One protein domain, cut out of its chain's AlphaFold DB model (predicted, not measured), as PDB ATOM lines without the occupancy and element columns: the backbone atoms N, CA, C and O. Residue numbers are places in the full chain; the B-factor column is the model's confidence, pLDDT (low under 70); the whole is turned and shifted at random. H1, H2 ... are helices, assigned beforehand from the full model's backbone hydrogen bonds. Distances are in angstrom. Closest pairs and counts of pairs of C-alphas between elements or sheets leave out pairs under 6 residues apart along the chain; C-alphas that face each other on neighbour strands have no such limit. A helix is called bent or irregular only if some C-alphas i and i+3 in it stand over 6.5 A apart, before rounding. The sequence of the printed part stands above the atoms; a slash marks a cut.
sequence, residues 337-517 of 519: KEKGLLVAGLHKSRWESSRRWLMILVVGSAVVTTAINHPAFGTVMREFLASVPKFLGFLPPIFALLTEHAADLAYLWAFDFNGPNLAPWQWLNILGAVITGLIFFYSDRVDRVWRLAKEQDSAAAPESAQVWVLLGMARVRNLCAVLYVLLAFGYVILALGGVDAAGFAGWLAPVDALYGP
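What this domain is: This is residues 337 to 517 of the 519 residues of an uncharacterized protein of Candidatus Kentron sp. FW (UniProt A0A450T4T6). A long helical hairpin, H6 and H7, makes the length of this domain, with H1 and H2 packed on parts of it. The short helices H3, H4, H5 and H8 lie toward the end where H6 begins and H7 ends, H3 and H8 reaching out to opposite sides; residues 387 to 395 stick out. The printed part has 181 residues with eight named helices, H1 to H8 along the chain, and no named strand: all helix, its packing part aligned, part crossed. The whole is loose, radius of gyration of the C-alphas 21.1 A, and flat, spanning 65 by 52 by 27 A.

How they stand to each other: H6, residues 424 to 456, and H7, 464 to 496, are the hubs and form the hairpin: they touch at a shallow tilt of 24 degrees, opposite ways, the C-alphas of Gly 432 and Arg 477 closest at 4.7 A. H2, 350 to 373, touches H6 with residues 355 to 363 alone, closest at Met 359 and Ala 433, C-alphas 4.5 A apart. H1, 337 to 348, touches H6 at a steep tilt of 58 degrees, the C-alphas of His 347 and Ser 443 closest at 5.8 A. H5, 407 to 412, touches H7, the C-alphas of Asp 408 and Ala 495 closest at 5.9 A. H3, 378 to 387, and H2 touch only at the corner, the C-alphas of Ile 372 and Gly 378 closest at 4.2 A. H4, 395 to 404, touches no helix but is near H5. H8, 506 to 517, is close to but not clearly touching H7, the C-alphas of Tyr 491 and Tyr 515 closest at 6.4 A. Every O i to N i+4 pair is within hydrogen-bond range in H1, H2, H3, H4 and H7; H6 has 28 of 29, H8 5 of 8, and H5 0 of 2 beside 2 of 3 O i to N i+3 pairs.

Where its parts are: From first to last C-alpha H6 measures 48.2 A, H7 47.5 A and H2 34.3 A. C-alpha 337 begins H1 at (-59.478, 1.900, -51.408), C-alpha 424 begins H6 at (-45.250, 38.090, -56.226), and C-alpha 517 ends H8 at (-38.433, 46.420, -57.259). H5 and H8 are irregular: C-alphas 408 and 411 are 7.4 A apart, and C-alphas 514 and 517 7.5 A.

The domain as a whole: The two C-alphas farthest apart, those of Gln 456 and Ala 502, are 68.1 A apart. The printed part has no cut, and the link from H5 to H6, 11 residues, is long. Residues 390 to 408, 498 and 501 have pLDDT under 70; the mean of the printed part is 85.7.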
ATOM      1  N   LYS A 337     -60.753   2.035 -52.114       88.31
ATOM      2  CA  LYS A 337     -59.478   1.900 -51.408       88.31
ATOM      3  C   LYS A 337     -58.529   3.063 -51.695       88.31
ATOM      4  O   LYS A 337     -57.899   3.573 -50.771       88.31
ATOM      5  N   GLU A 338     -58.433   3.501 -52.949       85.81
ATOM      6  CA  GLU A 338     -57.588   4.639 -53.340       85.81
ATOM      7  C   GLU A 338     -58.092   5.946 -52.726       85.81
ATOM      8  O   GLU A 338     -57.288   6.740 -52.234       85.81
ATOM      9  N   LYS A 339     -59.417   6.144 -52.682       90.25
ATOM     10  CA  LYS A 339     -60.042   7.294 -52.011       90.25
ATOM     11  C   LYS A 339     -59.677   7.331 -50.528       90.25
ATOM     12  O   LYS A 339     -59.221   8.363 -50.038       90.25
ATOM     13  N   GLY A 340     -59.818   6.201 -49.834       89.88
ATOM     14  CA  GLY A 340     -59.444   6.084 -48.422       89.88
ATOM     15  C   GLY A 340     -57.952   6.327 -48.178       89.88
ATOM     16  O   GLY A 340     -57.584   7.057 -47.260       89.88
ATOM     17  N   LEU A 341     -57.079   5.779 -49.033       88.56
ATOM     18  CA  LEU A 341     -55.631   6.008 -48.959       88.56
ATOM     19  C   LEU A 341     -55.255   7.474 -49.196       88.56
ATOM     20  O   LEU A 341     -54.333   7.965 -48.546       88.56
ATOM     21  N   LEU A 342     -55.955   8.182 -50.086       88.25
ATOM     22  CA  LEU A 342     -55.729   9.609 -50.314       88.25
ATOM     23  C   LEU A 342     -56.093  10.432 -49.073       88.25
ATOM     24  O   LEU A 342     -55.280  11.241 -48.626       88.25
ATOM     25  N   VAL A 343     -57.282  10.211 -48.502       91.62
ATOM     26  CA  VAL A 343     -57.747  10.917 -47.294       91.62
ATOM     27  C   VAL A 343     -56.813  10.630 -46.115       91.62
ATOM     28  O   VAL A 343     -56.281  11.561 -45.509       91.62
ATOM     29  N   ALA A 344     -56.515   9.352 -45.860       91.31
ATOM     30  CA  ALA A 344     -55.584   8.946 -44.810       91.31
ATOM     31  C   ALA A 344     -54.171   9.500 -45.044       91.31
ATOM     32  O   ALA A 344     -53.493   9.890 -44.094       91.31
ATOM     33  N   GLY A 345     -53.720   9.559 -46.299       88.06
ATOM     34  CA  GLY A 345     -52.438  10.139 -46.681       88.06
ATOM     35  C   GLY A 345     -52.376  11.636 -46.384       88.06
ATOM     36  O   GLY A 345     -51.430  12.086 -45.743       88.06
ATOM     37  N   LEU A 346     -53.396  12.401 -46.775       89.00
ATOM     38  CA  LEU A 346     -53.474  13.837 -46.491       89.00
ATOM     39  C   LEU A 346     -53.559  14.136 -44.987       89.00
ATOM     40  O   LEU A 346     -53.005  15.137 -44.528       89.00
ATOM     41  N   HIS A 347     -54.192  13.248 -44.214       91.81
ATOM     42  CA  HIS A 347     -54.364  13.397 -42.768       91.81
ATOM     43  C   HIS A 347     -53.152  12.940 -41.937       91.81
ATOM     44  O   HIS A 347     -52.724  13.662 -41.033       91.81
ATOM     45  N   LYS A 348     -52.567  11.776 -42.243       91.81
ATOM     46  CA  LYS A 348     -51.572  11.099 -41.384       91.81
ATOM     47  C   LYS A 348     -50.160  11.031 -41.962       91.81
ATOM     48  O   LYS A 348     -49.246  10.611 -41.255       91.81
ATOM     49  N   SER A 349     -49.945  11.396 -43.227       89.44
ATOM     50  CA  SER A 349     -48.612  11.284 -43.831       89.44
ATOM     51  C   SER A 349     -47.590  12.154 -43.099       89.44
ATOM     52  O   SER A 349     -47.821  13.338 -42.850       89.44
ATOM     53  N   ARG A 350     -46.406  11.586 -42.837       89.12
ATOM     54  CA  ARG A 350     -45.247  12.323 -42.310       89.12
ATOM     55  C   ARG A 350     -44.881  13.520 -43.186       89.12
ATOM     56  O   ARG A 350     -44.563  14.578 -42.660       89.12
ATOM     57  N   TRP A 351     -44.991  13.375 -44.508       79.94
ATOM     58  CA  TRP A 351     -44.707  14.464 -45.447       79.94
ATOM     59  C   TRP A 351     -45.713  15.613 -45.275       79.94
ATOM     60  O   TRP A 351     -45.343  16.783 -45.265       79.94
ATOM     61  N   GLU A 352     -46.991  15.293 -45.070       89.12
ATOM     62  CA  GLU A 352     -48.020  16.305 -44.811       89.12
ATOM     63  C   GLU A 352     -47.844  16.959 -43.438       89.12
ATOM     64  O   GLU A 352     -48.072  18.159 -43.304       89.12
ATOM     65  N   SER A 353     -47.341  16.232 -42.438       91.44
ATOM     66  CA  SER A 353     -46.922  16.839 -41.169       91.44
ATOM     67  C   SER A 353     -45.791  17.852 -41.368       91.44
ATOM     68  O   SER A 353     -45.903  18.973 -40.874       91.44
ATOM     69  N   SER A 354     -44.759  17.531 -42.157       87.44
ATOM     70  CA  SER A 354     -43.705  18.496 -42.505       87.44
ATOM     71  C   SER A 354     -44.261  19.730 -43.227       87.44
ATOM     72  O   SER A 354     -43.837  20.844 -42.936       87.44
ATOM     73  N   ARG A 355     -45.255  19.566 -44.113       90.12
ATOM     74  CA  ARG A 355     -45.941  20.700 -44.770       90.12
ATOM     75  C   ARG A 355     -46.707  21.576 -43.790       90.12
ATOM     76  O   ARG A 355     -46.727  22.788 -43.964       90.12
ATOM     77  N   ARG A 356     -47.327  20.989 -42.765       94.12
ATOM     78  CA  ARG A 356     -48.014  21.751 -41.708       94.12
ATOM     79  C   ARG A 356     -47.024  22.550 -40.874       94.12
ATOM     80  O   ARG A 356     -47.283  23.714 -40.610       94.12
ATOM     81  N   TRP A 357     -45.883  21.959 -40.524       94.62
ATOM     82  CA  TRP A 357     -44.804  22.688 -39.853       94.62
ATOM     83  C   TRP A 357     -44.265  23.830 -40.711       94.62
ATOM     84  O   TRP A 357     -44.110  24.936 -40.207       94.62
ATOM     85  N   LEU A 358     -44.062  23.596 -42.012       90.25
ATOM     86  CA  LEU A 358     -43.677  24.648 -42.954       90.25
ATOM     87  C   LEU A 358     -44.733  25.762 -43.014       90.25
ATOM     88  O   LEU A 358     -44.381  26.930 -42.975       90.25
ATOM     89  N   MET A 359     -46.019  25.413 -43.067       95.50
ATOM     90  CA  MET A 359     -47.119  26.380 -43.034       95.50
ATOM     91  C   MET A 359     -47.088  27.227 -41.758       95.50
ATOM     92  O   MET A 359     -47.163  28.448 -41.850       95.50
ATOM     93  N   ILE A 360     -46.912  26.600 -40.590       95.38
ATOM     94  CA  ILE A 360     -46.787  27.308 -39.307       95.38
ATOM     95  C   ILE A 360     -45.571  28.236 -39.332       95.38
ATOM     96  O   ILE A 360     -45.668  29.369 -38.876       95.38
ATOM     97  N   LEU A 361     -44.450  27.787 -39.899       91.38
ATOM     98  CA  LEU A 361     -43.242  28.593 -40.031       91.38
ATOM     99  C   LEU A 361     -43.454  29.786 -40.969       91.38
ATOM    100  O   LEU A 361     -43.047  30.886 -40.623       91.38
ATOM    101  N   VAL A 362     -44.117  29.604 -42.113       92.00
ATOM    102  CA  VAL A 362     -44.425  30.694 -43.056       92.00
ATOM    103  C   VAL A 362     -45.357  31.718 -42.414       92.00
ATOM    104  O   VAL A 362     -45.070  32.910 -42.464       92.00
ATOM    105  N   VAL A 363     -46.438  31.270 -41.768       93.75
ATOM    106  CA  VAL A 363     -47.380  32.161 -41.071       93.75
ATOM    107  C   VAL A 363     -46.694  32.868 -39.902       93.75
ATOM    108  O   VAL A 363     -46.837  34.077 -39.752       93.75
ATOM    109  N   GLY A 364     -45.916  32.135 -39.104       91.00
ATOM    110  CA  GLY A 364     -45.149  32.687 -37.992       91.00
ATOM    111  C   GLY A 364     -44.131  33.723 -38.461       91.00
ATOM    112  O   GLY A 364     -44.099  34.817 -37.910       91.00
ATOM    113  N   SER A 365     -43.372  33.417 -39.519       88.25
ATOM    114  CA  SER A 365     -42.442  34.357 -40.153       88.25
ATOM    115  C   SER A 365     -43.181  35.613 -40.586       88.25
ATOM    116  O   SER A 365     -42.778  36.703 -40.206       88.25
ATOM    117  N   ALA A 366     -44.312  35.462 -41.280       90.44
ATOM    118  CA  ALA A 366     -45.074  36.593 -41.787       90.44
ATOM    119  C   ALA A 366     -45.631  37.500 -40.683       90.44
ATOM    120  O   ALA A 366     -45.567  38.724 -40.802       90.44
ATOM    121  N   VAL A 367     -46.133  36.917 -39.591       90.25
ATOM    122  CA  VAL A 367     -46.601  37.669 -38.418       90.25
ATOM    123  C   VAL A 367     -45.437  38.388 -37.739       90.25
ATOM    124  O   VAL A 367     -45.548  39.575 -37.443       90.25
ATOM    125  N   VAL A 368     -44.317  37.693 -37.517       86.50
ATOM    126  CA  VAL A 368     -43.142  38.255 -36.839       86.50
ATOM    127  C   VAL A 368     -42.535  39.395 -37.652       86.50
ATOM    128  O   VAL A 368     -42.312  40.471 -37.105       86.50
ATOM    129  N   THR A 369     -42.315  39.209 -38.952       87.00
ATOM    130  CA  THR A 369     -41.701  40.230 -39.815       87.00
ATOM    131  C   THR A 369     -42.611  41.443 -39.970       87.00
ATOM    132  O   THR A 369     -42.147  42.574 -39.857       87.00
ATOM    133  N   THR A 370     -43.923  41.227 -40.092       88.81
ATOM    134  CA  THR A 370     -44.899  42.326 -40.132       88.81
ATOM    135  C   THR A 370     -44.941  43.089 -38.811       88.81
ATOM    136  O   THR A 370     -44.986  44.316 -38.824       88.81
ATOM    137  N   ALA A 371     -44.888  42.397 -37.668       86.38
ATOM    138  CA  ALA A 371     -44.866  43.038 -36.353       86.38
ATOM    139  C   ALA A 371     -43.572  43.832 -36.108       86.38
ATOM    140  O   ALA A 371     -43.626  44.926 -35.551       86.38
ATOM    141  N   ILE A 372     -42.420  43.314 -36.550       84.31
ATOM    142  CA  ILE A 372     -41.125  44.006 -36.457       84.31
ATOM    143  C   ILE A 372     -41.113  45.275 -37.320       84.31
ATOM    144  O   ILE A 372     -40.589  46.303 -36.884       84.31
ATOM    145  N   ASN A 373     -41.702  45.214 -38.517       84.81
ATOM    146  CA  ASN A 373     -41.743  46.343 -39.448       84.81
ATOM    147  C   ASN A 373     -42.856  47.349 -39.119       84.81
ATOM    148  O   ASN A 373     -42.806  48.490 -39.577       84.81
ATOM    149  N   HIS A 374     -43.845  46.969 -38.305       89.06
ATOM    150  CA  HIS A 374     -44.932  47.868 -37.942       89.06
ATOM    151  C   HIS A 374     -44.422  48.977 -37.000       89.06
ATOM    152  O   HIS A 374     -43.879  48.669 -35.934       89.06
ATOM    153  N   PRO A 375     -44.651  50.269 -37.304       89.31
ATOM    154  CA  PRO A 375     -44.059  51.385 -36.560       89.31
ATOM    155  C   PRO A 375     -44.432  51.395 -35.071       89.31
ATOM    156  O   PRO A 375     -43.615  51.768 -34.236       89.31
ATOM    157  N   ALA A 376     -45.637  50.933 -34.720       91.50
ATOM    158  CA  ALA A 376     -46.078  50.860 -33.324       91.50
ATOM    159  C   ALA A 376     -45.499  49.670 -32.533       91.50
ATOM    160  O   ALA A 376     -45.436  49.734 -31.309       91.50
ATOM    161  N   PHE A 377     -45.106  48.580 -33.203       86.62
ATOM    162  CA  PHE A 377     -44.689  47.334 -32.538       86.62
ATOM    163  C   PHE A 377     -43.192  47.050 -32.679       86.62
ATOM    164  O   PHE A 377     -42.642  46.291 -31.882       86.62
ATOM    165  N   GLY A 378     -42.516  47.671 -33.646       85.00
ATOM    166  CA  GLY A 378     -41.131  47.360 -33.976       85.00
ATOM    167  C   GLY A 378     -40.138  47.613 -32.843       85.00
ATOM    168  O   GLY A 378     -39.186  46.847 -32.702       85.00
ATOM    169  N   THR A 379     -40.350  48.646 -32.020       87.31
ATOM    170  CA  THR A 379     -39.503  48.933 -30.845       87.31
ATOM    171  C   THR A 379     -39.712  47.887 -29.754       87.31
ATOM    172  O   THR A 379     -38.759  47.221 -29.358       87.31
ATOM    173  N   VAL A 380     -40.971  47.655 -29.369       89.88
ATOM    174  CA  VAL A 380     -41.365  46.656 -28.363       89.88
ATOM    175  C   VAL A 380     -40.878  45.262 -28.750       89.88
ATOM    176  O   VAL A 380     -40.390  44.516 -27.908       89.88
ATOM    177  N   MET A 381     -40.979  44.898 -30.029       81.94
ATOM    178  CA  MET A 381     -40.601  43.564 -30.482       81.94
ATOM    179  C   MET A 381     -39.092  43.375 -30.593       81.94
ATOM    180  O   MET A 381     -38.599  42.293 -30.283       81.94
ATOM    181  N   ARG A 382     -38.338  44.423 -30.945       81.19
ATOM    182  CA  ARG A 382     -36.870  44.397 -30.867       81.19
ATOM    183  C   ARG A 382     -36.380  44.274 -29.426       81.19
ATOM    184  O   ARG A 382     -35.493  43.465 -29.169       81.19
ATOM    185  N   GLU A 383     -36.979  45.011 -28.494       85.62
ATOM    186  CA  GLU A 383     -36.670  44.902 -27.062       85.62
ATOM    187  C   GLU A 383     -37.037  43.522 -26.508       85.62
ATOM    188  O   GLU A 383     -36.230  42.893 -25.822       85.62
ATOM    189  N   PHE A 384     -38.213  43.001 -26.871       84.12
ATOM    190  CA  PHE A 384     -38.624  41.654 -26.498       84.12
ATOM    191  C   PHE A 384     -37.632  40.612 -27.020       84.12
ATOM    192  O   PHE A 384     -37.130  39.821 -26.225       84.12
ATOM    193  N   LEU A 385     -37.280  40.645 -28.311       79.19
ATOM    194  CA  LEU A 385     -36.301  39.731 -28.915       79.19
ATOM    195  C   LEU A 385     -34.916  39.837 -28.265       79.19
ATOM    196  O   LEU A 385     -34.254  38.814 -28.096       79.19
ATOM    197  N   ALA A 386     -34.504  41.036 -27.845       78.75
ATOM    198  CA  ALA A 386     -33.271  41.237 -27.085       78.75
ATOM    199  C   ALA A 386     -33.340  40.646 -25.661       78.75
ATOM    200  O   ALA A 386     -32.310  40.271 -25.104       78.75
ATOM    201  N   SER A 387     -34.541  40.535 -25.081       80.94
ATOM    202  CA  SER A 387     -34.779  39.978 -23.740       80.94
ATOM    203  C   SER A 387     -34.990  38.455 -23.705       80.94
ATOM    204  O   SER A 387     -34.991  37.858 -22.625       80.94
ATOM    205  N   VAL A 388     -35.169  37.807 -24.865       80.06
ATOM    206  CA  VAL A 388     -35.418  36.360 -24.950       80.06
ATOM    207  C   VAL A 388     -34.227  35.574 -24.356       80.06
ATOM    208  O   VAL A 388     -33.074  35.863 -24.683       80.06
ATOM    209  N   PRO A 389     -34.458  34.554 -23.497       70.12
ATOM    210  CA  PRO A 389     -33.396  33.846 -22.780       70.12
ATOM    211  C   PRO A 389     -32.321  33.225 -23.684       70.12
ATOM    212  O   PRO A 389     -32.620  32.708 -24.762       70.12
ATOM    213  N   LYS A 390     -31.086  33.137 -23.161       61.47
ATOM    214  CA  LYS A 390     -29.887  32.544 -23.802       61.47
ATOM    215  C   LYS A 390     -30.096  31.178 -24.479       61.47
ATOM    216  O   LYS A 390     -29.315  30.823 -25.353       61.47
ATOM    217  N   PHE A 391     -31.130  30.416 -24.116       55.12
ATOM    218  CA  PHE A 391     -31.463  29.136 -24.753       55.12
ATOM    219  C   PHE A 391     -31.861  29.277 -26.238       55.12
ATOM    220  O   PHE A 391     -31.637  28.358 -27.021       55.12
ATOM    221  N   LEU A 392     -32.369  30.444 -26.655       61.41
ATOM    222  CA  LEU A 392     -32.571  30.797 -28.068       61.41
ATOM    223  C   LEU A 392     -31.395  31.601 -28.651       61.41
ATOM    224  O   LEU A 392     -31.484  32.086 -29.773       61.41
ATOM    225  N   GLY A 393     -30.266  31.699 -27.939       60.22
ATOM    226  CA  GLY A 393     -29.062  32.435 -28.351       60.22
ATOM    227  C   GLY A 393     -28.385  31.922 -29.628       60.22
ATOM    228  O   GLY A 393     -27.474  32.572 -30.128       60.22
ATOM    229  N   PHE A 394     -28.846  30.800 -30.193       66.88
ATOM    230  CA  PHE A 394     -28.451  30.344 -31.529       66.88
ATOM    231  C   PHE A 394     -29.190  31.078 -32.664       66.88
ATOM    232  O   PHE A 394     -28.693  31.108 -33.785       66.88
ATOM    233  N   LEU A 395     -30.363  31.670 -32.400       62.12
ATOM    234  CA  LEU A 395     -31.141  32.399 -33.405       62.12
ATOM    235  C   LEU A 395     -30.515  33.749 -33.788       62.12
ATOM    236  O   LEU A 395     -30.434  34.005 -34.983       62.12
ATOM    237  N   PRO A 396     -30.035  34.603 -32.860       67.50
ATOM    238  CA  PRO A 396     -29.431  35.889 -33.204       67.50
ATOM    239  C   PRO A 396     -28.267  35.818 -34.201       67.50
ATOM    240  O   PRO A 396     -28.294  36.614 -35.128       67.50
ATOM    241  N   PRO A 397     -27.285  34.895 -34.108       65.69
ATOM    242  CA  PRO A 397     -26.238  34.793 -35.124       65.69
ATOM    243  C   PRO A 397     -26.762  34.273 -36.469       65.69
ATOM    244  O   PRO A 397     -26.241  34.672 -37.500       65.69
ATOM    245  N   ILE A 398     -27.809  33.439 -36.492       63.12
ATOM    246  CA  ILE A 398     -28.472  33.033 -37.745       63.12
ATOM    247  C   ILE A 398     -29.210  34.223 -38.361       63.12
ATOM    248  O   ILE A 398     -29.087  34.450 -39.556       63.12
ATOM    249  N   PHE A 399     -29.939  35.000 -37.559       62.91
ATOM    250  CA  PHE A 399     -30.598  36.220 -38.016       62.91
ATOM    251  C   PHE A 399     -29.589  37.268 -38.463       62.91
ATOM    252  O   PHE A 399     -29.814  37.855 -39.504       62.91
ATOM    253  N   ALA A 400     -28.478  37.446 -37.743       64.81
ATOM    254  CA  ALA A 400     -27.388  38.341 -38.112       64.81
ATOM    255  C   ALA A 400     -26.726  37.904 -39.423       64.81
ATOM    256  O   ALA A 400     -26.565  38.724 -40.311       64.81
ATOM    257  N   LEU A 401     -26.439  36.610 -39.602       61.53
ATOM    258  CA  LEU A 401     -25.932  36.071 -40.868       61.53
ATOM    259  C   LEU A 401     -26.951  36.262 -42.011       61.53
ATOM    260  O   LEU A 401     -26.578  36.597 -43.135       61.53
ATOM    261  N   LEU A 402     -28.246  36.088 -41.720       57.00
ATOM    262  CA  LEU A 402     -29.355  36.322 -42.653       57.00
ATOM    263  C   LEU A 402     -29.653  37.811 -42.898       57.00
ATOM    264  O   LEU A 402     -30.307  38.130 -43.882       57.00
ATOM    265  N   THR A 403     -29.229  38.735 -42.043       62.12
ATOM    266  CA  THR A 403     -29.384  40.179 -42.285       62.12
ATOM    267  C   THR A 403     -28.131  40.786 -42.901       62.12
ATOM    268  O   THR A 403     -28.246  41.703 -43.703       62.12
ATOM    269  N   GLU A 404     -26.947  40.262 -42.584       61.97
ATOM    270  CA  GLU A 404     -25.647  40.765 -43.043       61.97
ATOM    271  C   GLU A 404     -25.292  40.302 -44.464       61.97
ATOM    272  O   GLU A 404     -24.652  41.045 -45.200       61.97
ATOM    273  N   HIS A 405     -25.707  39.101 -44.884       54.69
ATOM    274  CA  HIS A 405     -25.519  38.609 -46.265       54.69
ATOM    275  C   HIS A 405     -26.821  38.506 -47.065       54.69
ATOM    276  O   HIS A 405     -26.802  38.134 -48.235       54.69
ATOM    277  N   ALA A 406     -27.961  38.785 -46.437       54.91
ATOM    278  CA  ALA A 406     -29.269  38.516 -47.016       54.91
ATOM    279  C   ALA A 406     -30.232  39.707 -46.913       54.91
ATOM    280  O   ALA A 406     -31.442  39.510 -46.967       54.91
ATOM    281  N   ALA A 407     -29.715  40.944 -46.889       64.25
ATOM    282  CA  ALA A 407     -30.514  42.108 -47.287       64.25
ATOM    283  C   ALA A 407     -31.141  41.868 -48.677       64.25
ATOM    284  O   ALA A 407     -32.361  41.931 -48.825       64.25
ATOM    285  N   ASP A 408     -30.328  41.393 -49.624       69.25
ATOM    286  CA  ASP A 408     -30.735  41.084 -51.004       69.25
ATOM    287  C   ASP A 408     -31.496  39.755 -51.134       69.25
ATOM    288  O   ASP A 408     -31.921  39.373 -52.216       69.25
ATOM    289  N   LEU A 409     -31.660  38.999 -50.042       78.06
ATOM    290  CA  LEU A 409     -32.459  37.766 -50.005       78.06
ATOM    291  C   LEU A 409     -33.605  37.850 -48.992       78.06
ATOM    292  O   LEU A 409     -34.325  36.865 -48.785       78.06
ATOM    293  N   ALA A 410     -33.812  39.014 -48.370       81.00
ATOM    294  CA  ALA A 410     -34.822  39.219 -47.340       81.00
ATOM    295  C   ALA A 410     -36.216  38.896 -47.889       81.00
ATOM    296  O   ALA A 410     -37.021  38.248 -47.219       81.00
ATOM    297  N   TYR A 411     -36.464  39.210 -49.164       84.06
ATOM    298  CA  TYR A 411     -37.723  38.923 -49.848       84.06
ATOM    299  C   TYR A 411     -38.026  37.423 -50.039       84.06
ATOM    300  O   TYR A 411     -39.122  37.065 -50.478       84.06
ATOM    301  N   LEU A 412     -37.130  36.499 -49.672       83.62
ATOM    302  CA  LEU A 412     -37.468  35.070 -49.621       83.62
ATOM    303  C   LEU A 412     -38.338  34.698 -48.415       83.62
ATOM    304  O   LEU A 412     -39.143  33.764 -48.522       83.62
ATOM    305  N   TRP A 413     -38.172  35.396 -47.286       80.81
ATOM    306  CA  TRP A 413     -38.719  34.979 -45.988       80.81
ATOM    307  C   TRP A 413     -39.319  36.111 -45.136       80.81
ATOM    308  O   TRP A 413     -40.123  35.822 -44.245       80.81
ATOM    309  N   ALA A 414     -38.984  37.373 -45.411       84.12
ATOM    310  CA  ALA A 414     -39.512  38.542 -44.717       84.12
ATOM    311  C   ALA A 414     -40.776  39.066 -45.405       84.12
ATOM    312  O   ALA A 414     -40.717  39.607 -46.506       84.12
ATOM    313  N   PHE A 415     -41.929  38.911 -44.756       86.62
ATOM    314  CA  PHE A 415     -43.204  39.408 -45.268       86.62
ATOM    315  C   PHE A 415     -43.517  40.748 -44.608       86.62
ATOM    316  O   PHE A 415     -43.615  40.816 -43.382       86.62
ATOM    317  N   ASP A 416     -43.682  41.800 -45.402       85.38
ATOM    318  CA  ASP A 416     -44.099  43.103 -44.895       85.38
ATOM    319  C   ASP A 416     -45.492  43.456 -45.412       85.38
ATOM    320  O   ASP A 416     -45.650  43.982 -46.511       85.38
ATOM    321  N   PHE A 417     -46.516  43.154 -44.613       86.31
ATOM    322  CA  PHE A 417     -47.894  43.526 -44.947       86.31
ATOM    323  C   PHE A 417     -48.202  45.012 -44.715       86.31
ATOM    324  O   PHE A 417     -49.302  45.449 -45.051       86.31
ATOM    325  N   ASN A 418     -47.278  45.794 -44.144       82.81
ATOM    326  CA  ASN A 418     -47.528  47.207 -43.848       82.81
ATOM    327  C   ASN A 418     -47.364  48.110 -45.083       82.81
ATOM    328  O   ASN A 418     -47.719  49.288 -45.027       82.81
ATOM    329  N   GLY A 419     -46.861  47.570 -46.196       79.69
ATOM    330  CA  GLY A 419     -46.739  48.265 -47.473       79.69
ATOM    331  C   GLY A 419     -47.220  47.422 -48.662       79.69
ATOM    332  O   GLY A 419     -47.463  46.224 -48.529       79.69
ATOM    333  N   PRO A 420     -47.336  48.022 -49.860       75.19
ATOM    334  CA  PRO A 420     -47.698  47.307 -51.087       75.19
ATOM    335  C   PRO A 420     -46.582  46.385 -51.625       75.19
ATOM    336  O   PRO A 420     -46.763  45.747 -52.659       75.19
ATOM    337  N   ASN A 421     -45.440  46.286 -50.937       81.88
ATOM    338  CA  ASN A 421     -44.197  45.713 -51.461       81.88
ATOM    339  C   ASN A 421     -44.048  44.205 -51.213       81.88
ATOM    340  O   ASN A 421     -42.931  43.706 -51.090       81.88
ATOM    341  N   LEU A 422     -45.146  43.452 -51.143       90.75
ATOM    342  CA  LEU A 422     -45.029  41.998 -51.104       90.75
ATOM    343  C   LEU A 422     -44.620  41.485 -52.482       90.75
ATOM    344  O   LEU A 422     -45.325  41.715 -53.471       90.75
ATOM    345  N   ALA A 423     -43.518  40.746 -52.541       92.31
ATOM    346  CA  ALA A 423     -43.067  40.182 -53.799       92.31
ATOM    347  C   ALA A 423     -44.071  39.139 -54.329       92.31
ATOM    348  O   ALA A 423     -44.667  38.392 -53.540       92.31
ATOM    349  N   PRO A 424     -44.262  39.011 -55.656       92.56
ATOM    350  CA  PRO A 424     -45.250  38.090 -56.226       92.56
ATOM    351  C   PRO A 424     -45.084  36.634 -55.773       92.56
ATOM    352  O   PRO A 424     -46.069  35.918 -55.585       92.56
ATOM    353  N   TRP A 425     -43.850  36.182 -55.526       93.06
ATOM    354  CA  TRP A 425     -43.597  34.844 -54.986       93.06
ATOM    355  C   TRP A 425     -43.992  34.701 -53.514       93.06
ATOM    356  O   TRP A 425     -44.479  33.644 -53.112       93.06
ATOM    357  N   GLN A 426     -43.867  35.747 -52.701       93.62
ATOM    358  CA  GLN A 426     -44.284  35.710 -51.297       93.62
ATOM    359  C   GLN A 426     -45.796  35.496 -51.164       93.62
ATOM    360  O   GLN A 426     -46.225  34.691 -50.334       93.62
ATOM    361  N   TRP A 427     -46.595  36.112 -52.047       94.31
ATOM    362  CA  TRP A 427     -48.035  35.850 -52.142       94.31
ATOM    363  C   TRP A 427     -48.343  34.373 -52.389       94.31
ATOM    364  O   TRP A 427     -49.245  33.813 -51.764       94.31
ATOM    365  N   LEU A 428     -47.572  33.712 -53.255       94.00
ATOM    366  CA  LEU A 428     -47.722  32.278 -53.507       94.00
ATOM    367  C   LEU A 428     -47.370  31.441 -52.277       94.00
ATOM    368  O   LEU A 428     -48.040  30.439 -52.016       94.00
ATOM    369  N   ASN A 429     -46.357  31.845 -51.507       93.81
ATOM    370  CA  ASN A 429     -45.978  31.149 -50.281       93.81
ATOM    371  C   ASN A 429     -47.079  31.262 -49.209       93.81
ATOM    372  O   ASN A 429     -47.501  30.250 -48.644       93.81
ATOM    373  N   ILE A 430     -47.631  32.465 -49.006       94.75
ATOM    374  CA  ILE A 430     -48.765  32.704 -48.094       94.75
ATOM    375  C   ILE A 430     -49.999  31.923 -48.545       94.75
ATOM    376  O   ILE A 430     -50.608  31.208 -47.748       94.75
ATOM    377  N   LEU A 431     -50.357  32.002 -49.829       95.50
ATOM    378  CA  LEU A 431     -51.492  31.266 -50.379       95.50
ATOM    379  C   LEU A 431     -51.310  29.750 -50.196       95.50
ATOM    380  O   LEU A 431     -52.236  29.056 -49.770       95.50
ATOM    381  N   GLY A 432     -50.104  29.232 -50.441       95.00
ATOM    382  CA  GLY A 432     -49.753  27.835 -50.192       95.00
ATOM    383  C   GLY A 432     -49.897  27.434 -48.719       95.00
ATOM    384  O   GLY A 432     -50.424  26.354 -48.424       95.00
ATOM    385  N   ALA A 433     -49.490  28.305 -47.793       96.12
ATOM    386  CA  ALA A 433     -49.655  28.114 -46.356       96.12
ATOM    387  C   ALA A 433     -51.146  28.075 -45.962       96.12
ATOM    388  O   ALA A 433     -51.589  27.103 -45.345       96.12
ATOM    389  N   VAL A 434     -51.950  29.043 -46.410       96.56
ATOM    390  CA  VAL A 434     -53.403  29.090 -46.155       96.56
ATOM    391  C   VAL A 434     -54.096  27.824 -46.662       96.56
ATOM    392  O   VAL A 434     -54.814  27.164 -45.908       96.56
ATOM    393  N   ILE A 435     -53.831  27.417 -47.907       96.56
ATOM    394  CA  ILE A 435     -54.427  26.200 -48.477       96.56
ATOM    395  C   ILE A 435     -53.981  24.955 -47.696       96.56
ATOM    396  O   ILE A 435     -54.774  24.035 -47.504       96.56
ATOM    397  N   THR A 436     -52.741  24.908 -47.201       96.38
ATOM    398  CA  THR A 436     -52.268  23.799 -46.354       96.38
ATOM    399  C   THR A 436     -53.063  23.699 -45.053       96.38
ATOM    400  O   THR A 436     -53.442  22.593 -44.661       96.38
ATOM    401  N   GLY A 437     -53.368  24.833 -44.415       97.06
ATOM    402  CA  GLY A 437     -54.261  24.883 -43.256       97.06
ATOM    403  C   GLY A 437     -55.672  24.385 -43.587       97.06
ATOM    404  O   GLY A 437     -56.194  23.509 -42.898       97.06
ATOM    405  N   LEU A 438     -56.256  24.860 -44.692       97.25
ATOM    406  CA  LEU A 438     -57.583  24.425 -45.149       97.25
ATOM    407  C   LEU A 438     -57.637  22.918 -45.436       97.25
ATOM    408  O   LEU A 438     -58.565  22.241 -44.991       97.25
ATOM    409  N   ILE A 439     -56.625  22.368 -46.118       95.56
ATOM    410  CA  ILE A 439     -56.507  20.923 -46.362       95.56
ATOM    411  C   ILE A 439     -56.436  20.164 -45.040       95.56
ATOM    412  O   ILE A 439     -57.070  19.120 -44.923       95.56
ATOM    413  N   PHE A 440     -55.691  20.652 -44.045       96.31
ATOM    414  CA  PHE A 440     -55.594  19.983 -42.750       96.31
ATOM    415  C   PHE A 440     -56.961  19.873 -42.065       96.31
ATOM    416  O   PHE A 440     -57.400  18.759 -41.779       96.31
ATOM    417  N   PHE A 441     -57.673  20.989 -41.890       97.12
ATOM    418  CA  PHE A 441     -58.991  20.977 -41.247       97.12
ATOM    419  C   PHE A 441     -60.028  20.184 -42.051       97.12
ATOM    420  O   PHE A 441     -60.803  19.410 -41.485       97.12
ATOM    421  N   TYR A 442     -60.033  20.337 -43.377       97.06
ATOM    422  CA  TYR A 442     -60.994  19.645 -44.230       97.06
ATOM    423  C   TYR A 442     -60.704  18.139 -44.312       97.06
ATOM    424  O   TYR A 442     -61.625  17.338 -44.196       97.06
ATOM    425  N   SER A 443     -59.435  17.729 -44.433       95.56
ATOM    426  CA  SER A 443     -59.060  16.304 -44.439       95.56
ATOM    427  C   SER A 443     -59.357  15.624 -43.107       95.56
ATOM    428  O   SER A 443     -59.805  14.486 -43.116       95.56
ATOM    429  N   ASP A 444     -59.186  16.317 -41.980       97.00
ATOM    430  CA  ASP A 444     -59.549  15.801 -40.661       97.00
ATOM    431  C   ASP A 444     -61.064  15.618 -40.496       97.00
ATOM    432  O   ASP A 444     -61.513  14.597 -39.971       97.00
ATOM    433  N   ARG A 445     -61.874  16.546 -41.021       97.25
ATOM    434  CA  ARG A 445     -63.332  16.375 -41.085       97.25
ATOM    435  C   ARG A 445     -63.719  15.160 -41.935       97.25
ATOM    436  O   ARG A 445     -64.505  14.333 -41.476       97.25
ATOM    437  N   VAL A 446     -63.178  15.052 -43.151       96.12
ATOM    438  CA  VAL A 446     -63.479  13.948 -44.082       96.12
ATOM    439  C   VAL A 446     -63.036  12.605 -43.497       96.12
ATOM    440  O   VAL A 446     -63.783  11.634 -43.563       96.12
ATOM    441  N   ASP A 447     -61.858  12.549 -42.874       96.19
ATOM    442  CA  ASP A 447     -61.338  11.336 -42.242       96.19
ATOM    443  C   ASP A 447     -62.195  10.901 -41.041       96.19
ATOM    444  O   ASP A 447     -62.476   9.713 -40.899       96.19
ATOM    445  N   ARG A 448     -62.694  11.839 -40.221       96.56
ATOM    446  CA  ARG A 448     -63.631  11.523 -39.125       96.56
ATOM    447  C   ARG A 448     -64.955  10.952 -39.632       96.56
ATOM    448  O   ARG A 448     -65.385   9.912 -39.138       96.56
ATOM    449  N   VAL A 449     -65.572  11.588 -40.633       96.44
ATOM    450  CA  VAL A 449     -66.821  11.092 -41.248       96.44
ATOM    451  C   VAL A 449     -66.606   9.711 -41.867       96.44
ATOM    452  O   VAL A 449     -67.417   8.809 -41.675       96.44
ATOM    453  N   TRP A 450     -65.486   9.522 -42.566       95.88
ATOM    454  CA  TRP A 450     -65.150   8.244 -43.183       95.88
ATOM    455  C   TRP A 450     -64.899   7.136 -42.151       95.88
ATOM    456  O   TRP A 450     -65.365   6.019 -42.357       95.88
ATOM    457  N   ARG A 451     -64.219   7.421 -41.031       95.81
ATOM    458  CA  ARG A 451     -64.026   6.435 -39.952       95.81
ATOM    459  C   ARG A 451     -65.354   5.971 -39.355       95.81
ATOM    460  O   ARG A 451     -65.534   4.767 -39.221       95.81
ATOM    461  N   LEU A 452     -66.282   6.893 -39.089       96.50
ATOM    462  CA  LEU A 452     -67.622   6.558 -38.590       96.50
ATOM    463  C   LEU A 452     -68.404   5.699 -39.594       96.50
ATOM    464  O   LEU A 452     -68.984   4.683 -39.222       96.50
ATOM    465  N   ALA A 453     -68.364   6.052 -40.883       94.81
ATOM    466  CA  ALA A 453     -68.990   5.240 -41.927       94.81
ATOM    467  C   ALA A 453     -68.361   3.838 -42.018       94.81
ATOM    468  O   ALA A 453     -69.067   2.857 -42.234       94.81
ATOM    469  N   LYS A 454     -67.042   3.735 -41.812       95.06
ATOM    470  CA  LYS A 454     -66.304   2.470 -41.863       95.06
ATOM    471  C   LYS A 454     -66.600   1.539 -40.683       95.06
ATOM    472  O   LYS A 454     -66.513   0.323 -40.834       95.06
ATOM    473  N   GLU A 455     -66.917   2.097 -39.516       96.06
ATOM    474  CA  GLU A 455     -67.376   1.327 -38.353       96.06
ATOM    475  C   GLU A 455     -68.734   0.666 -38.619       96.06
ATOM    476  O   GLU A 455     -68.963  -0.456 -38.174       96.06
ATOM    477  N   GLN A 456     -69.604   1.326 -39.389       96.06
ATOM    478  CA  GLN A 456     -70.906   0.787 -39.781       96.06
ATOM    479  C   GLN A 456     -70.813  -0.183 -40.968       96.06
ATOM    480  O   GLN A 456     -71.466  -1.224 -40.971       96.06
ATOM    481  N   ASP A 457     -69.998   0.148 -41.969       95.25
ATOM    482  CA  ASP A 457     -69.729  -0.689 -43.133       95.25
ATOM    483  C   ASP A 457     -68.232  -0.676 -43.452       95.25
ATOM    484  O   ASP A 457     -67.677   0.311 -43.935       95.25
ATOM    485  N   SER A 458     -67.566  -1.813 -43.245       91.94
ATOM    486  CA  SER A 458     -66.129  -1.954 -43.506       91.94
ATOM    487  C   SER A 458     -65.718  -1.647 -44.958       91.94
ATOM    488  O   SER A 458     -64.546  -1.317 -45.194       91.94
ATOM    489  N   ALA A 459     -66.660  -1.724 -45.909       92.56
ATOM    490  CA  ALA A 459     -66.467  -1.412 -47.323       92.56
ATOM    491  C   ALA A 459     -66.764   0.060 -47.681       92.56
ATOM    492  O   ALA A 459     -66.534   0.461 -48.827       92.56
ATOM    493  N   ALA A 460     -67.210   0.884 -46.726       93.12
ATOM    494  CA  ALA A 460     -67.552   2.280 -46.967       93.12
ATOM    495  C   ALA A 460     -66.355   3.094 -47.495       93.12
ATOM    496  O   ALA A 460     -65.262   3.144 -46.912       93.12
ATOM    497  N   ALA A 461     -66.586   3.783 -48.611       93.69
ATOM    498  CA  ALA A 461     -65.630   4.688 -49.235       93.69
ATOM    499  C   ALA A 461     -65.903   6.145 -48.827       93.69
ATOM    500  O   ALA A 461     -67.061   6.510 -48.622       93.69
ATOM    501  N   PRO A 462     -64.879   7.017 -48.794       93.06
ATOM    502  CA  PRO A 462     -65.108   8.451 -48.677       93.06
ATOM    503  C   PRO A 462     -65.942   8.966 -49.855       93.06
ATOM    504  O   PRO A 462     -65.772   8.524 -51.000       93.06
ATOM    505  N   GLU A 463     -66.806   9.941 -49.584       93.56
ATOM    506  CA  GLU A 463     -67.668  10.543 -50.595       93.56
ATOM    507  C   GLU A 463     -66.837  11.176 -51.725       93.56
ATOM    508  O   GLU A 463     -65.924  11.974 -51.492       93.56
ATOM    509  N   SER A 464     -67.165  10.841 -52.977       91.31
ATOM    510  CA  SER A 464     -66.389  11.273 -54.148       91.31
ATOM    511  C   SER A 464     -66.265  12.796 -54.247       91.31
ATOM    512  O   SER A 464     -65.199  13.289 -54.608       91.31
ATOM    513  N   ALA A 465     -67.322  13.544 -53.911       92.88
ATOM    514  CA  ALA A 465     -67.315  15.006 -53.951       92.88
ATOM    515  C   ALA A 465     -66.263  15.600 -52.997       92.88
ATOM    516  O   ALA A 465     -65.459  16.438 -53.402       92.88
ATOM    517  N   GLN A 466     -66.197  15.095 -51.762       93.75
ATOM    518  CA  GLN A 466     -65.232  15.537 -50.749       93.75
ATOM    519  C   GLN A 466     -63.790  15.221 -51.164       93.75
ATOM    520  O   GLN A 466     -62.883  16.043 -51.012       93.75
ATOM    521  N   VAL A 467     -63.583  14.041 -51.755       91.06
ATOM    522  CA  VAL A 467     -62.289  13.620 -52.305       91.06
ATOM    523  C   VAL A 467     -61.842  14.541 -53.442       91.06
ATOM    524  O   VAL A 467     -60.677  14.940 -53.482       91.06
ATOM    525  N   TRP A 468     -62.751  14.920 -54.344       87.88
ATOM    526  CA  TRP A 468     -62.450  15.855 -55.432       87.88
ATOM    527  C   TRP A 468     -62.069  17.247 -54.920       87.88
ATOM    528  O   TRP A 468     -61.117  17.833 -55.439       87.88
ATOM    529  N   VAL A 469     -62.743  17.750 -53.880       92.94
ATOM    530  CA  VAL A 469     -62.409  19.035 -53.241       92.94
ATOM    531  C   VAL A 469     -61.019  18.986 -52.597       92.94
ATOM    532  O   VAL A 469     -60.193  19.862 -52.861       92.94
ATOM    533  N   LEU A 470     -60.709  17.933 -51.828       92.00
ATOM    534  CA  LEU A 470     -59.372  17.721 -51.249       92.00
ATOM    535  C   LEU A 470     -58.281  17.674 -52.318       92.00
ATOM    536  O   LEU A 470     -57.234  18.309 -52.174       92.00
ATOM    537  N   LEU A 471     -58.535  16.940 -53.400       86.62
ATOM    538  CA  LEU A 471     -57.605  16.806 -54.512       86.62
ATOM    539  C   LEU A 471     -57.394  18.146 -55.227       86.62
ATOM    540  O   LEU A 471     -56.259  18.492 -55.549       86.62
ATOM    541  N   GLY A 472     -58.463  18.920 -55.431       85.75
ATOM    542  CA  GLY A 472     -58.406  20.275 -55.977       85.75
ATOM    543  C   GLY A 472     -57.530  21.196 -55.129       85.75
ATOM    544  O   GLY A 472     -56.558  21.749 -55.641       85.75
ATOM    545  N   MET A 473     -57.797  21.288 -53.823       92.69
ATOM    546  CA  MET A 473     -56.999  22.112 -52.906       92.69
ATOM    547  C   MET A 473     -55.532  21.675 -52.870       92.69
ATOM    548  O   MET A 473     -54.634  22.512 -52.973       92.69
ATOM    549  N   ALA A 474     -55.268  20.367 -52.786       88.25
ATOM    550  CA  ALA A 474     -53.906  19.842 -52.799       88.25
ATOM    551  C   ALA A 474     -53.158  20.250 -54.076       88.25
ATOM    552  O   ALA A 474     -51.997  20.649 -53.993       88.25
ATOM    553  N   ARG A 475     -53.820  20.216 -55.240       83.88
ATOM    554  CA  ARG A 475     -53.238  20.668 -56.513       83.88
ATOM    555  C   ARG A 475     -52.963  22.168 -56.529       83.88
ATOM    556  O   ARG A 475     -51.880  22.550 -56.961       83.88
ATOM    557  N   VAL A 476     -53.882  23.005 -56.046       86.56
ATOM    558  CA  VAL A 476     -53.656  24.462 -55.990       86.56
ATOM    559  C   VAL A 476     -52.476  24.783 -55.072       86.56
ATOM    560  O   VAL A 476     -51.561  25.480 -55.494       86.56
ATOM    561  N   ARG A 477     -52.402  24.184 -53.874       91.69
ATOM    562  CA  ARG A 477     -51.231  24.320 -52.983       91.69
ATOM    563  C   ARG A 477     -49.934  23.926 -53.686       91.69
ATOM    564  O   ARG A 477     -48.922  24.612 -53.580       91.69
ATOM    565  N   ASN A 478     -49.958  22.787 -54.368       82.75
ATOM    566  CA  ASN A 478     -48.806  22.265 -55.087       82.75
ATOM    567  C   ASN A 478     -48.364  23.219 -56.211       82.75
ATOM    568  O   ASN A 478     -47.163  23.415 -56.382       82.75
ATOM    569  N   LEU A 479     -49.314  23.833 -56.926       83.88
ATOM    570  CA  LEU A 479     -49.052  24.863 -57.936       83.88
ATOM    571  C   LEU A 479     -48.395  26.094 -57.307       83.88
ATOM    572  O   LEU A 479     -47.392  26.569 -57.830       83.88
ATOM    573  N   CYS A 480     -48.910  26.566 -56.170       88.69
ATOM    574  CA  CYS A 480     -48.332  27.694 -55.441       88.69
ATOM    575  C   CYS A 480     -46.877  27.427 -55.044       88.69
ATOM    576  O   CYS A 480     -46.017  28.249 -55.327       88.69
ATOM    577  N   ALA A 481     -46.585  26.260 -54.458       86.12
ATOM    578  CA  ALA A 481     -45.224  25.896 -54.055       86.12
ATOM    579  C   ALA A 481     -44.261  25.825 -55.250       86.12
ATOM    580  O   ALA A 481     -43.124  26.274 -55.179       86.12
ATOM    581  N   VAL A 482     -44.733  25.274 -56.364       80.38
ATOM    582  CA  VAL A 482     -43.984  25.169 -57.618       80.38
ATOM    583  C   VAL A 482     -43.655  26.540 -58.204       80.38
ATOM    584  O   VAL A 482     -42.500  26.806 -58.529       80.38
ATOM    585  N   LEU A 483     -44.662  27.407 -58.328       85.56
ATOM    586  CA  LEU A 483     -44.487  28.753 -58.860       85.56
ATOM    587  C   LEU A 483     -43.616  29.594 -57.919       85.56
ATOM    588  O   LEU A 483     -42.751  30.319 -58.394       85.56
ATOM    589  N   TYR A 484     -43.778  29.427 -56.601       90.44
ATOM    590  CA  TYR A 484     -42.912  30.040 -55.597       90.44
ATOM    591  C   TYR A 484     -41.454  29.649 -55.816       90.44
ATOM    592  O   TYR A 484     -40.629  30.536 -55.949       90.44
ATOM    593  N   VAL A 485     -41.133  28.353 -55.907       84.12
ATOM    594  CA  VAL A 485     -39.743  27.902 -56.084       84.12
ATOM    595  C   VAL A 485     -39.135  28.462 -57.367       84.12
ATOM    596  O   VAL A 485     -37.997  28.913 -57.336       84.12
ATOM    597  N   LEU A 486     -39.875  28.466 -58.481       82.12
ATOM    598  CA  LEU A 486     -39.372  29.006 -59.748       82.12
ATOM    599  C   LEU A 486     -39.084  30.510 -59.663       82.12
ATOM    600  O   LEU A 486     -38.025  30.948 -60.106       82.12
ATOM    601  N   LEU A 487     -40.002  31.282 -59.082       89.06
ATOM    602  CA  LEU A 487     -39.846  32.728 -58.941       89.06
ATOM    603  C   LEU A 487     -38.780  33.093 -57.902       89.06
ATOM    604  O   LEU A 487     -37.908  33.905 -58.176       89.06
ATOM    605  N   ALA A 488     -38.794  32.446 -56.739       87.06
ATOM    606  CA  ALA A 488     -37.799  32.632 -55.690       87.06
ATOM    607  C   ALA A 488     -36.388  32.274 -56.177       87.06
ATOM    608  O   ALA A 488     -35.429  32.960 -55.849       87.06
ATOM    609  N   PHE A 489     -36.251  31.223 -56.989       83.12
ATOM    610  CA  PHE A 489     -34.970  30.864 -57.592       83.12
ATOM    611  C   PHE A 489     -34.510  31.894 -58.630       83.12
ATOM    612  O   PHE A 489     -33.338  32.261 -58.632       83.12
ATOM    613  N   GLY A 490     -35.425  32.390 -59.472       83.88
ATOM    614  CA  GLY A 490     -35.137  33.495 -60.389       83.88
ATOM    615  C   GLY A 490     -34.647  34.733 -59.642       83.88
ATOM    616  O   GLY A 490     -33.609  35.283 -59.991       83.88
ATOM    617  N   TYR A 491     -35.328  35.089 -58.554       88.69
ATOM    618  CA  TYR A 491     -34.925  36.172 -57.666       88.69
ATOM    619  C   TYR A 491     -33.519  35.965 -57.087       88.69
ATOM    620  O   TYR A 491     -32.677  36.842 -57.227       88.69
ATOM    621  N   VAL A 492     -33.229  34.787 -56.519       82.75
ATOM    622  CA  VAL A 492     -31.905  34.460 -55.956       82.75
ATOM    623  C   VAL A 492     -30.795  34.602 -56.993       82.75
ATOM    624  O   VAL A 492     -29.742  35.145 -56.679       82.75
ATOM    625  N   ILE A 493     -31.008  34.116 -58.219       78.62
ATOM    626  CA  ILE A 493     -30.007  34.234 -59.288       78.62
ATOM    627  C   ILE A 493     -29.735  35.699 -59.613       78.62
ATOM    628  O   ILE A 493     -28.578  36.078 -59.765       78.62
ATOM    629  N   LEU A 494     -30.788  36.505 -59.740       83.81
ATOM    630  CA  LEU A 494     -30.647  37.908 -60.107       83.81
ATOM    631  C   LEU A 494     -30.004  38.725 -58.979       83.81
ATOM    632  O   LEU A 494     -29.087  39.494 -59.251       83.81
ATOM    633  N   ALA A 495     -30.416  38.484 -57.732       83.88
ATOM    634  CA  ALA A 495     -29.873  39.143 -56.549       83.88
ATOM    635  C   ALA A 495     -28.388  38.802 -56.341       83.88
ATOM    636  O   ALA A 495     -27.567  39.687 -56.135       83.88
ATOM    637  N   LEU A 496     -28.007  37.524 -56.473       78.62
ATOM    638  CA  LEU A 496     -26.608  37.097 -56.321       78.62
ATOM    639  C   LEU A 496     -25.733  37.427 -57.537       78.62
ATOM    640  O   LEU A 496     -24.513  37.508 -57.410       78.62
ATOM    641  N   GLY A 497     -26.335  37.564 -58.719       76.62
ATOM    642  CA  GLY A 497     -25.625  37.848 -59.963       76.62
ATOM    643  C   GLY A 497     -25.125  39.288 -60.076       76.62
ATOM    644  O   GLY A 497     -24.359  39.567 -60.995       76.62
ATOM    645  N   GLY A 498     -25.556  40.190 -59.180       69.19
ATOM    646  CA  GLY A 498     -25.207  41.612 -59.231       69.19
ATOM    647  C   GLY A 498     -25.615  42.269 -60.551       69.19
ATOM    648  O   GLY A 498     -24.920  43.154 -61.045       69.19
ATOM    649  N   VAL A 499     -26.685  41.774 -61.182       72.75
ATOM    650  CA  VAL A 499     -27.143  42.292 -62.472       72.75
ATOM    651  C   VAL A 499     -27.795  43.647 -62.228       72.75
ATOM    652  O   VAL A 499     -28.879  43.707 -61.651       72.75
ATOM    653  N   ASP A 500     -27.149  44.719 -62.687       74.44
ATOM    654  CA  ASP A 500     -27.723  46.064 -62.629       74.44
ATOM    655  C   ASP A 500     -29.095  46.072 -63.313       74.44
ATOM    656  O   ASP A 500     -29.222  45.696 -64.484       74.44
ATOM    657  N   ALA A 501     -30.120  46.556 -62.606       68.69
ATOM    658  CA  ALA A 501     -31.497  46.635 -63.101       68.69
ATOM    659  C   ALA A 501     -31.610  47.376 -64.452       68.69
ATOM    660  O   ALA A 501     -32.468  47.071 -65.281       68.69
ATOM    661  N   ALA A 502     -30.667  48.282 -64.739       75.44
ATOM    662  CA  ALA A 502     -30.545  48.973 -66.023       75.44
ATOM    663  C   ALA A 502     -30.362  48.028 -67.235       75.44
ATOM    664  O   ALA A 502     -30.624  48.428 -68.371       75.44
ATOM    665  N   GLY A 503     -29.939  46.778 -67.014       77.62
ATOM    666  CA  GLY A 503     -29.770  45.756 -68.049       77.62
ATOM    667  C   GLY A 503     -31.074  45.137 -68.567       77.62
ATOM    668  O   GLY A 503     -31.069  44.532 -69.641       77.62
ATOM    669  N   PHE A 504     -32.206  45.302 -67.871       82.75
ATOM    670  CA  PHE A 504     -33.478  44.660 -68.239       82.75
ATOM    671  C   PHE A 504     -34.362  45.495 -69.186       82.75
ATOM    672  O   PHE A 504     -35.591  45.466 -69.116       82.75
ATOM    673  N   ALA A 505     -33.758  46.220 -70.129       85.12
ATOM    674  CA  ALA A 505     -34.509  46.963 -71.139       85.12
ATOM    675  C   ALA A 505     -35.074  46.056 -72.258       85.12
ATOM    676  O   ALA A 505     -34.584  44.961 -72.549       85.12
ATOM    677  N   GLY A 506     -36.114  46.538 -72.947       89.00
ATOM    678  CA  GLY A 506     -36.662  45.890 -74.143       89.00
ATOM    679  C   GLY A 506     -37.436  44.604 -73.843       89.00
ATOM    680  O   GLY A 506     -38.419  44.619 -73.109       89.00
ATOM    681  N   TRP A 507     -37.027  43.481 -74.443       83.56
ATOM    682  CA  TRP A 507     -37.747  42.203 -74.319       83.56
ATOM    683  C   TRP A 507     -37.674  41.590 -72.909       83.56
ATOM    684  O   TRP A 507     -38.483  40.720 -72.587       83.56
ATOM    685  N   LEU A 508     -36.746  42.063 -72.068       83.81
ATOM    686  CA  LEU A 508     -36.608  41.677 -70.661       83.81
ATOM    687  C   LEU A 508     -37.406  42.561 -69.690       83.81
ATOM    688  O   LEU A 508     -37.448  42.243 -68.505       83.81
ATOM    689  N   ALA A 509     -38.110  43.593 -70.166       88.12
ATOM    690  CA  ALA A 509     -38.924  44.464 -69.313       88.12
ATOM    691  C   ALA A 509     -39.930  43.719 -68.400       88.12
ATOM    692  O   ALA A 509     -40.144  44.159 -67.273       88.12
ATOM    693  N   PRO A 510     -40.531  42.573 -68.794       90.00
ATOM    694  CA  PRO A 510     -41.374  41.803 -67.875       90.00
ATOM    695  C   PRO A 510     -40.614  41.198 -66.687       90.00
ATOM    696  O   PRO A 510     -41.212  40.977 -65.639       90.00
ATOM    697  N   VAL A 511     -39.321  40.898 -66.850       86.81
ATOM    698  CA  VAL A 511     -38.451  40.392 -65.776       86.81
ATOM    699  C   VAL A 511     -38.117  41.529 -64.816       86.81
ATOM    700  O   VAL A 511     -38.215  41.332 -63.608       86.81
ATOM    701  N   ASP A 512     -37.832  42.721 -65.345       89.75
ATOM    702  CA  ASP A 512     -37.639  43.935 -64.544       89.75
ATOM    703  C   ASP A 512     -38.880  44.267 -63.715       89.75
ATOM    704  O   ASP A 512     -38.815  44.393 -62.500       89.75
ATOM    705  N   ALA A 513     -40.056  44.284 -64.344       90.12
ATOM    706  CA  ALA A 513     -41.310  44.538 -63.643       90.12
ATOM    707  C   ALA A 513     -41.601  43.503 -62.538       90.12
ATOM    708  O   ALA A 513     -42.319  43.799 -61.583       90.12
ATOM    709  N   LEU A 514     -41.077  42.282 -62.679       91.62
ATOM    710  CA  LEU A 514     -41.302  41.178 -61.752       91.62
ATOM    711  C   LEU A 514     -40.295  41.144 -60.593       91.62
ATOM    712  O   LEU A 514     -40.692  40.804 -59.479       91.62
ATOM    713  N   TYR A 515     -39.019  41.453 -60.848       91.56
ATOM    714  CA  TYR A 515     -37.928  41.332 -59.871       91.56
ATOM    715  C   TYR A 515     -37.269  42.662 -59.504       91.56
ATOM    716  O   TYR A 515     -36.830  42.794 -58.370       91.56
ATOM    717  N   GLY A 516     -37.223  43.630 -60.417       88.94
ATOM    718  CA  GLY A 516     -36.517  44.907 -60.275       88.94
ATOM    719  C   GLY A 516     -36.850  45.696 -59.004       88.94
ATOM    720  O   GLY A 516     -35.924  46.176 -58.369       88.94
ATOM    721  N   PRO A 517     -38.114  45.773 -58.538       89.94
ATOM    722  CA  PRO A 517     -38.433  46.420 -57.259       89.94
ATOM    723  C   PRO A 517     -37.848  45.737 -56.007       89.94
ATOM    724  O   PRO A 517     -37.994  46.269 -54.908       89.94
TER     725      PRO A 517